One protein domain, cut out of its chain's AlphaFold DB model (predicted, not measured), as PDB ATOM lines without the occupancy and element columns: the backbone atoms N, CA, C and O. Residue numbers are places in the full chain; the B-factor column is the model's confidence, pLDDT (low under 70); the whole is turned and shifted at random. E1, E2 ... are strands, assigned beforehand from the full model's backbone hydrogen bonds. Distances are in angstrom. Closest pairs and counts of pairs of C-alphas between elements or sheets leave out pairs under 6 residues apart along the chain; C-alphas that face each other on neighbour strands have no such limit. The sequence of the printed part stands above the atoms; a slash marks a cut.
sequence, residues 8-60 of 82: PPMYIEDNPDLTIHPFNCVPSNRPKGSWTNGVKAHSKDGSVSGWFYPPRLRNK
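Overview. This is residues 8 to 60 of the 82 residues of an uncharacterized protein of Rickettsiales bacterium (UniProt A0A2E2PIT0). Little regular structure is named here: one small hairpin of two strands, E1 and E2, with a long loop stretch, residues 8 to 38, running round it before leading into E1. Near its start this stretch is tied to E1 by a short parallel pairing. The printed part has 53 residues, is all strand in class with only 10 residues in named elements, and has no named helix. It is elongated, 34 by 19 by 18 A, and only just compact, close to loose, with a radius of gyration of the C-alphas of 11.9 A.

Along the chain. Residues 8 to 38 begin at C-alpha 8 (162.508, 373.536, 194.987). E1 is residues 39 to 42, 9.1 A long, from C-alpha 39 (163.129, 363.736, 193.035). E2 is residues 48 to 53, 12.9 A long, ending at C-alpha 53 (160.658, 359.615, 191.855).

Arrangement. Residues 10 to 11 pair with residues 41 to 42 of E1, parallel. E1 and E2 form an antiparallel hairpin, 147 degrees between directions, with a tight link. N 39 and O 53, 2.8 A, are within hydrogen-bond range.

Size, cuts and confidence. The farthest C-alphas, of Asp 45 and Lys 60, are 37.1 A apart. The printed part has no cut. Residue 60 alone is under pLDDT 70.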
ATOM      1  N   PRO A   8     162.760 373.451 193.559       77.81
ATOM      2  CA  PRO A   8     162.508 373.536 194.987       77.81
ATOM      3  C   PRO A   8     162.413 372.116 195.569       77.81
ATOM      4  O   PRO A   8     161.954 371.202 194.867       77.81
ATOM      5  N   PRO A   9     162.897 371.900 196.804       83.12
ATOM      6  CA  PRO A   9     162.761 370.615 197.472       83.12
ATOM      7  C   PRO A   9     161.279 370.247 197.586       83.12
ATOM      8  O   PRO A   9     160.434 371.103 197.831       83.12
ATOM      9  N   MET A  10     160.974 368.970 197.369       88.94
ATOM     10  CA  MET A  10     159.629 368.429 197.543       88.94
ATOM     11  C   MET A  10     159.563 367.770 198.917       88.94
ATOM     12  O   MET A  10     160.411 366.925 199.227       88.94
ATOM     13  N   TYR A  11     158.581 368.177 199.721       93.81
ATOM     14  CA  TYR A  11     158.433 367.730 201.100       93.81
ATOM     15  C   TYR A  11     157.418 366.592 201.231       93.81
ATOM     16  O   TYR A  11     156.396 366.586 200.539       93.81
ATOM     17  N   ILE A  12     157.710 365.637 202.114       93.06
ATOM     18  CA  ILE A  12     156.860 364.480 202.446       93.06
ATOM     19  C   ILE A  12     155.525 364.941 203.015       93.06
ATOM     20  O   ILE A  12     154.475 364.467 202.595       93.06
ATOM     21  N   GLU A  13     155.567 365.925 203.901       91.69
ATOM     22  CA  GLU A  13     154.403 366.464 204.598       91.69
ATOM     23  C   GLU A  13     153.422 367.159 203.644       91.69
ATOM     24  O   GLU A  13     152.227 367.197 203.918       91.69
ATOM     25  N   ASP A  14     153.920 367.685 202.521       92.31
ATOM     26  CA  ASP A  14     153.099 368.355 201.507       92.31
ATOM     27  C   ASP A  14     152.584 367.379 200.430       92.31
ATOM     28  O   ASP A  14     151.744 367.748 199.614       92.31
ATOM     29  N   ASN A  15     153.100 366.142 200.390       90.81
ATOM     30  CA  ASN A  15     152.752 365.129 199.389       90.81
ATOM     31  C   ASN A  15     152.513 363.751 200.045       90.81
ATOM     32  O   ASN A  15     153.222 362.792 199.716       90.81
ATOM     33  N   PRO A  16     151.530 363.626 200.960       91.69
ATOM     34  CA  PRO A  16     151.286 362.388 201.706       91.69
ATOM     35  C   PRO A  16     150.842 361.218 200.814       91.69
ATOM     36  O   PRO A  16     151.066 360.061 201.161       91.69
ATOM     37  N   ASP A  17     150.256 361.513 199.652       93.25
ATOM     38  CA  ASP A  17     149.747 360.503 198.717       93.25
ATOM     39  C   ASP A  17     150.847 359.864 197.855       93.25
ATOM     40  O   ASP A  17     150.626 358.847 197.191       93.25
ATOM     41  N   LEU A  18     152.045 360.457 197.820       92.38
ATOM     42  CA  LEU A  18     153.139 359.942 197.008       92.38
ATOM     43  C   LEU A  18     153.905 358.850 197.754       92.38
ATOM     44  O   LEU A  18     154.371 359.022 198.878       92.38
ATOM     45  N   THR A  19     154.116 357.724 197.078       91.94
ATOM     46  CA  THR A  19     154.926 356.629 197.615       91.94
ATOM     47  C   THR A  19     156.404 357.020 197.676       91.94
ATOM     48  O   THR A  19     156.981 357.497 196.698       91.94
ATOM     49  N   ILE A  20     157.040 356.768 198.821       92.69
ATOM     50  CA  ILE A  20     158.475 356.994 199.008       92.69
ATOM     51  C   ILE A  20     159.232 355.713 198.667       92.69
ATOM     52  O   ILE A  20     159.089 354.680 199.318       92.69
ATOM     53  N   HIS A  21     160.088 355.799 197.656       92.50
ATOM     54  CA  HIS A  21     160.981 354.718 197.272       92.50
ATOM     55  C   HIS A  21     162.272 354.736 198.108       92.50
ATOM     56  O   HIS A  21     162.824 355.817 198.360       92.50
ATOM     57  N   PRO A  22     162.816 353.559 198.476       91.19
ATOM     58  CA  PRO A  22     164.052 353.447 199.247       91.19
ATOM     59  C   PRO A  22     165.240 354.158 198.596       91.19
ATOM     60  O   PRO A  22     165.386 354.165 197.375       91.19
ATOM     61  N   PHE A  23     166.157 354.707 199.393       85.50
ATOM     62  CA  PHE A  23     167.313 355.428 198.847       85.50
ATOM     63  C   PHE A  23     168.273 354.530 198.041       85.50
ATOM     64  O   PHE A  23     168.861 354.977 197.054       85.50
ATOM     65  N   ASN A  24     168.385 353.256 198.431       85.62
ATOM     66  CA  ASN A  24     169.233 352.235 197.808       85.62
ATOM     67  C   ASN A  24     168.646 351.623 196.522       85.62
ATOM     68  O   ASN A  24     169.284 350.760 195.925       85.62
ATOM     69  N   CYS A  25     167.473 352.070 196.057       84.44
ATOM     70  CA  CYS A  25     166.865 351.548 194.827       84.44
ATOM     71  C   CYS A  25     167.644 351.901 193.544       84.44
ATOM     72  O   CYS A  25     167.281 351.456 192.457       84.44
ATOM     73  N   VAL A  26     168.718 352.695 193.651       76.44
ATOM     74  CA  VAL A  26     169.586 353.055 192.530       76.44
ATOM     75  C   VAL A  26     171.060 352.875 192.921       76.44
ATOM     76  O   VAL A  26     171.450 353.361 193.985       76.44
ATOM     77  N   PRO A  27     171.906 352.272 192.056       79.69
ATOM     78  CA  PRO A  27     173.327 352.053 192.335       79.69
ATOM     79  C   PRO A  27     174.050 353.329 192.776       79.69
ATOM     80  O   PRO A  27     173.777 354.414 192.259       79.69
ATOM     81  N   SER A  28     174.990 353.218 193.713       78.81
ATOM     82  CA  SER A  28     175.812 354.347 194.171       78.81
ATOM     83  C   SER A  28     176.751 354.847 193.070       78.81
ATOM     84  O   SER A  28     176.863 356.053 192.850       78.81
ATOM     85  N   ASN A  29     177.364 353.925 192.321       80.38
ATOM     86  CA  ASN A  29     178.208 354.248 191.180       80.38
ATOM     87  C   ASN A  29     177.360 354.423 189.910       80.38
ATOM     88  O   ASN A  29     176.809 353.463 189.367       80.38
ATOM     89  N   ARG A  30     177.243 355.667 189.438       80.69
ATOM     90  CA  ARG A  30     176.462 356.019 188.248       80.69
ATOM     91  C   ARG A  30     177.357 356.739 187.249       80.69
ATOM     92  O   ARG A  30     177.874 357.808 187.577       80.69
ATOM     93  N   PRO A  31     177.474 356.243 186.008       81.44
ATOM     94  CA  PRO A  31     178.166 356.982 184.966       81.44
ATOM     95  C   PRO A  31     177.489 358.340 184.747       81.44
ATOM     96  O   PRO A  31     176.261 358.423 184.589       81.44
ATOM     97  N   LYS A  32     178.291 359.411 184.739       78.31
ATOM     98  CA  LYS A  32     177.805 360.785 184.565       78.31
ATOM     99  C   LYS A  32     176.948 360.879 183.299       78.31
ATOM    100  O   LYS A  32     177.343 360.434 182.227       78.31
ATOM    101  N   GLY A  33     175.743 361.430 183.433       76.25
ATOM    102  CA  GLY A  33     174.823 361.638 182.310       76.25
ATOM    103  C   GLY A  33     174.027 360.412 181.844       76.25
ATOM    104  O   GLY A  33     173.146 360.585 181.002       76.25
ATOM    105  N   SER A  34     174.256 359.215 182.403       80.75
ATOM    106  CA  SER A  34     173.506 357.992 182.043       80.75
ATOM    107  C   SER A  34     172.166 357.838 182.771       80.75
ATOM    108  O   SER A  34     171.347 357.006 182.385       80.75
ATOM    109  N   TRP A  35     171.916 358.651 183.799       84.69
ATOM    110  CA  TRP A  35     170.738 358.566 184.664       84.69
ATOM    111  C   TRP A  35     169.953 359.877 184.670       84.69
ATOM    112  O   TRP A  35     170.518 360.955 184.478       84.69
ATOM    113  N   THR A  36     168.635 359.789 184.836       84.38
ATOM    114  CA  THR A  36     167.769 360.953 185.032       84.38
ATOM    115  C   THR A  36     167.997 361.541 186.418       84.38
ATOM    116  O   THR A  36     168.428 360.854 187.343       84.38
ATOM    117  N   ASN A  37     167.635 362.809 186.587       82.25
ATOM    118  CA  ASN A  37     167.532 363.393 187.917       82.25
ATOM    119  C   ASN A  37     166.227 362.892 188.548       82.25
ATOM    120  O   ASN A  37     165.151 363.165 188.016       82.25
ATOM    121  N   GLY A  38     166.327 362.111 189.622       87.44
ATOM    122  CA  GLY A  38     165.177 361.764 190.456       87.44
ATOM    123  C   GLY A  38     164.743 362.936 191.336       87.44
ATOM    124  O   GLY A  38     165.417 363.968 191.379       87.44
ATOM    125  N   VAL A  39     163.637 362.766 192.055       89.88
ATOM    126  CA  VAL A  39     163.129 363.736 193.035       89.88
ATOM    127  C   VAL A  39     163.251 363.127 194.422       89.88
ATOM    128  O   VAL A  39     162.649 362.088 194.699       89.88
ATOM    129  N   LYS A  40     164.076 363.749 195.265       90.56
ATOM    130  CA  LYS A  40     164.262 363.332 196.654       90.56
ATOM    131  C   LYS A  40     163.022 363.686 197.466       90.56
ATOM    132  O   LYS A  40     162.442 364.747 197.251       90.56
ATOM    133  N   ALA A  41     162.665 362.803 198.385       92.69
ATOM    134  CA  ALA A  41     161.646 363.059 199.387       92.69
ATOM    135  C   ALA A  41     162.328 363.675 200.614       92.69
ATOM    136  O   ALA A  41     163.051 362.976 201.333       92.69
ATOM    137  N   HIS A  42     162.175 364.988 200.780       92.38
ATOM    138  CA  HIS A  42     162.691 365.715 201.936       92.38
ATOM    139  C   HIS A  42     161.645 365.735 203.046       92.38
ATOM    140  O   HIS A  42     160.465 365.919 202.774       92.38
ATOM    141  N   SER A  43     162.072 365.598 204.288       91.44
ATOM    142  CA  SER A  43     161.251 365.967 205.443       91.44
ATOM    143  C   SER A  43     161.472 367.451 205.749       91.44
ATOM    144  O   SER A  43     162.539 368.000 205.434       91.44
ATOM    145  N   LYS A  44     160.508 368.113 206.388       88.81
ATOM    146  CA  LYS A  44     160.647 369.505 206.858       88.81
ATOM    147  C   LYS A  44     161.765 369.667 207.890       88.81
ATOM    148  O   LYS A  44     162.384 370.724 207.942       88.81
ATOM    149  N   ASP A  45     162.123 368.583 208.579       89.25
ATOM    150  CA  ASP A  45     163.295 368.498 209.465       89.25
ATOM    151  C   ASP A  45     164.644 368.529 208.710       89.25
ATOM    152  O   ASP A  45     165.713 368.489 209.315       89.25
ATOM    153  N   GLY A  46     164.622 368.553 207.374       84.88
ATOM    154  CA  GLY A  46     165.808 368.595 206.514       84.88
ATOM    155  C   GLY A  46     166.402 367.225 206.173       84.88
ATOM    156  O   GLY A  46     167.326 367.142 205.359       84.88
ATOM    157  N   SER A  47     165.863 366.141 206.738       89.62
ATOM    158  CA  SER A  47     166.271 364.770 206.417       89.62
ATOM    159  C   SER A  47     165.773 364.330 205.034       89.62
ATOM    160  O   SER A  47     164.800 364.858 204.497       89.62
ATOM    161  N   VAL A  48     166.465 363.368 204.415       90.75
ATOM    162  CA  VAL A  48     166.043 362.748 203.149       90.75
ATOM    163  C   VAL A  48     165.698 361.294 203.422       90.75
ATOM    164  O   VAL A  48     166.593 360.489 203.669       90.75
ATOM    165  N   SER A  49     164.415 360.956 203.331       90.69
ATOM    166  CA  SER A  49     163.925 359.601 203.624       90.69
ATOM    167  C   SER A  49     163.991 358.675 202.406       90.69
ATOM    168  O   SER A  49     163.997 357.454 202.540       90.69
ATOM    169  N   GLY A  50     164.080 359.235 201.196       91.62
ATOM    170  CA  GLY A  50     164.135 358.447 199.969       91.62
ATOM    171  C   GLY A  50     163.884 359.269 198.712       91.62
ATOM    172  O   GLY A  50     164.344 360.409 198.582       91.62
ATOM    173  N   TRP A  51     163.154 358.675 197.774       92.44
ATOM    174  CA  TRP A  51     162.796 359.290 196.499       92.44
ATOM    175  C   TRP A  51     161.285 359.256 196.293       92.44
ATOM    176  O   TRP A  51     160.698 358.185 196.342       92.44
ATOM    177  N   PHE A  52     160.674 360.389 195.954       93.44
ATOM    178  CA  PHE A  52     159.336 360.375 195.352       93.44
ATOM    179  C   PHE A  52     159.379 359.783 193.947       93.44
ATOM    180  O   PHE A  52     158.508 359.027 193.540       93.44
ATOM    181  N   TYR A  53     160.440 360.110 193.207       91.00
ATOM    182  CA  TYR A  53     160.658 359.615 191.855       91.00
ATOM    183  C   TYR A  53     162.114 359.168 191.727       91.00
ATOM    184  O   TYR A  53     163.000 360.025 191.608       91.00
ATOM    185  N   PRO A  54     162.407 357.859 191.787       90.56
ATOM    186  CA  PRO A  54     163.775 357.377 191.768       90.56
ATOM    187  C   PRO A  54     164.455 357.675 190.418       90.56
ATOM    188  O   PRO A  54     163.819 357.622 189.359       90.56
ATOM    189  N   PRO A  55     165.757 358.011 190.422       88.50
ATOM    190  CA  PRO A  55     166.553 358.129 189.207       88.50
ATOM    191  C   PRO A  55     166.479 356.852 188.365       88.50
ATOM    192  O   PRO A  55     166.662 355.751 188.874       88.50
ATOM    193  N   ARG A  56     166.283 356.997 187.056       87.50
ATOM    194  CA  ARG A  56     166.223 355.882 186.103       87.50
ATOM    195  C   ARG A  56     167.262 356.052 185.010       87.50
ATOM    196  O   ARG A  56     167.727 357.165 184.763       87.50
ATOM    197  N   LEU A  57     167.617 354.964 184.333       86.31
ATOM    198  CA  LEU A  57     168.458 355.044 183.142       86.31
ATOM    199  C   LEU A  57     167.801 355.985 182.127       86.31
ATOM    200  O   LEU A  57     166.612 355.865 181.815       86.31
ATOM    201  N   ARG A  58     168.565 356.959 181.623       81.12
ATOM    202  CA  ARG A  58     168.094 357.777 180.504       81.12
ATOM    203  C   ARG A  58     167.974 356.855 179.302       81.12
ATOM    204  O   ARG A  58     168.923 356.146 178.975       81.12
ATOM    205  N   ASN A  59     166.827 356.889 178.628       72.25
ATOM    206  CA  ASN A  59     166.667 356.188 177.361       72.25
ATOM    207  C   ASN A  59     167.749 356.669 176.386       72.25
ATOM    208  O   ASN A  59     167.707 357.809 175.917       72.25
ATOM    209  N   LYS A  60     168.705 355.787 176.071       62.56
ATOM    210  CA  LYS A  60     169.831 356.063 175.163       62.56
ATOM    211  C   LYS A  60     169.391 356.316 173.708       62.56
ATOM    212  O   LYS A  60     170.193 356.773 172.908       62.56
TER     213      LYS A  60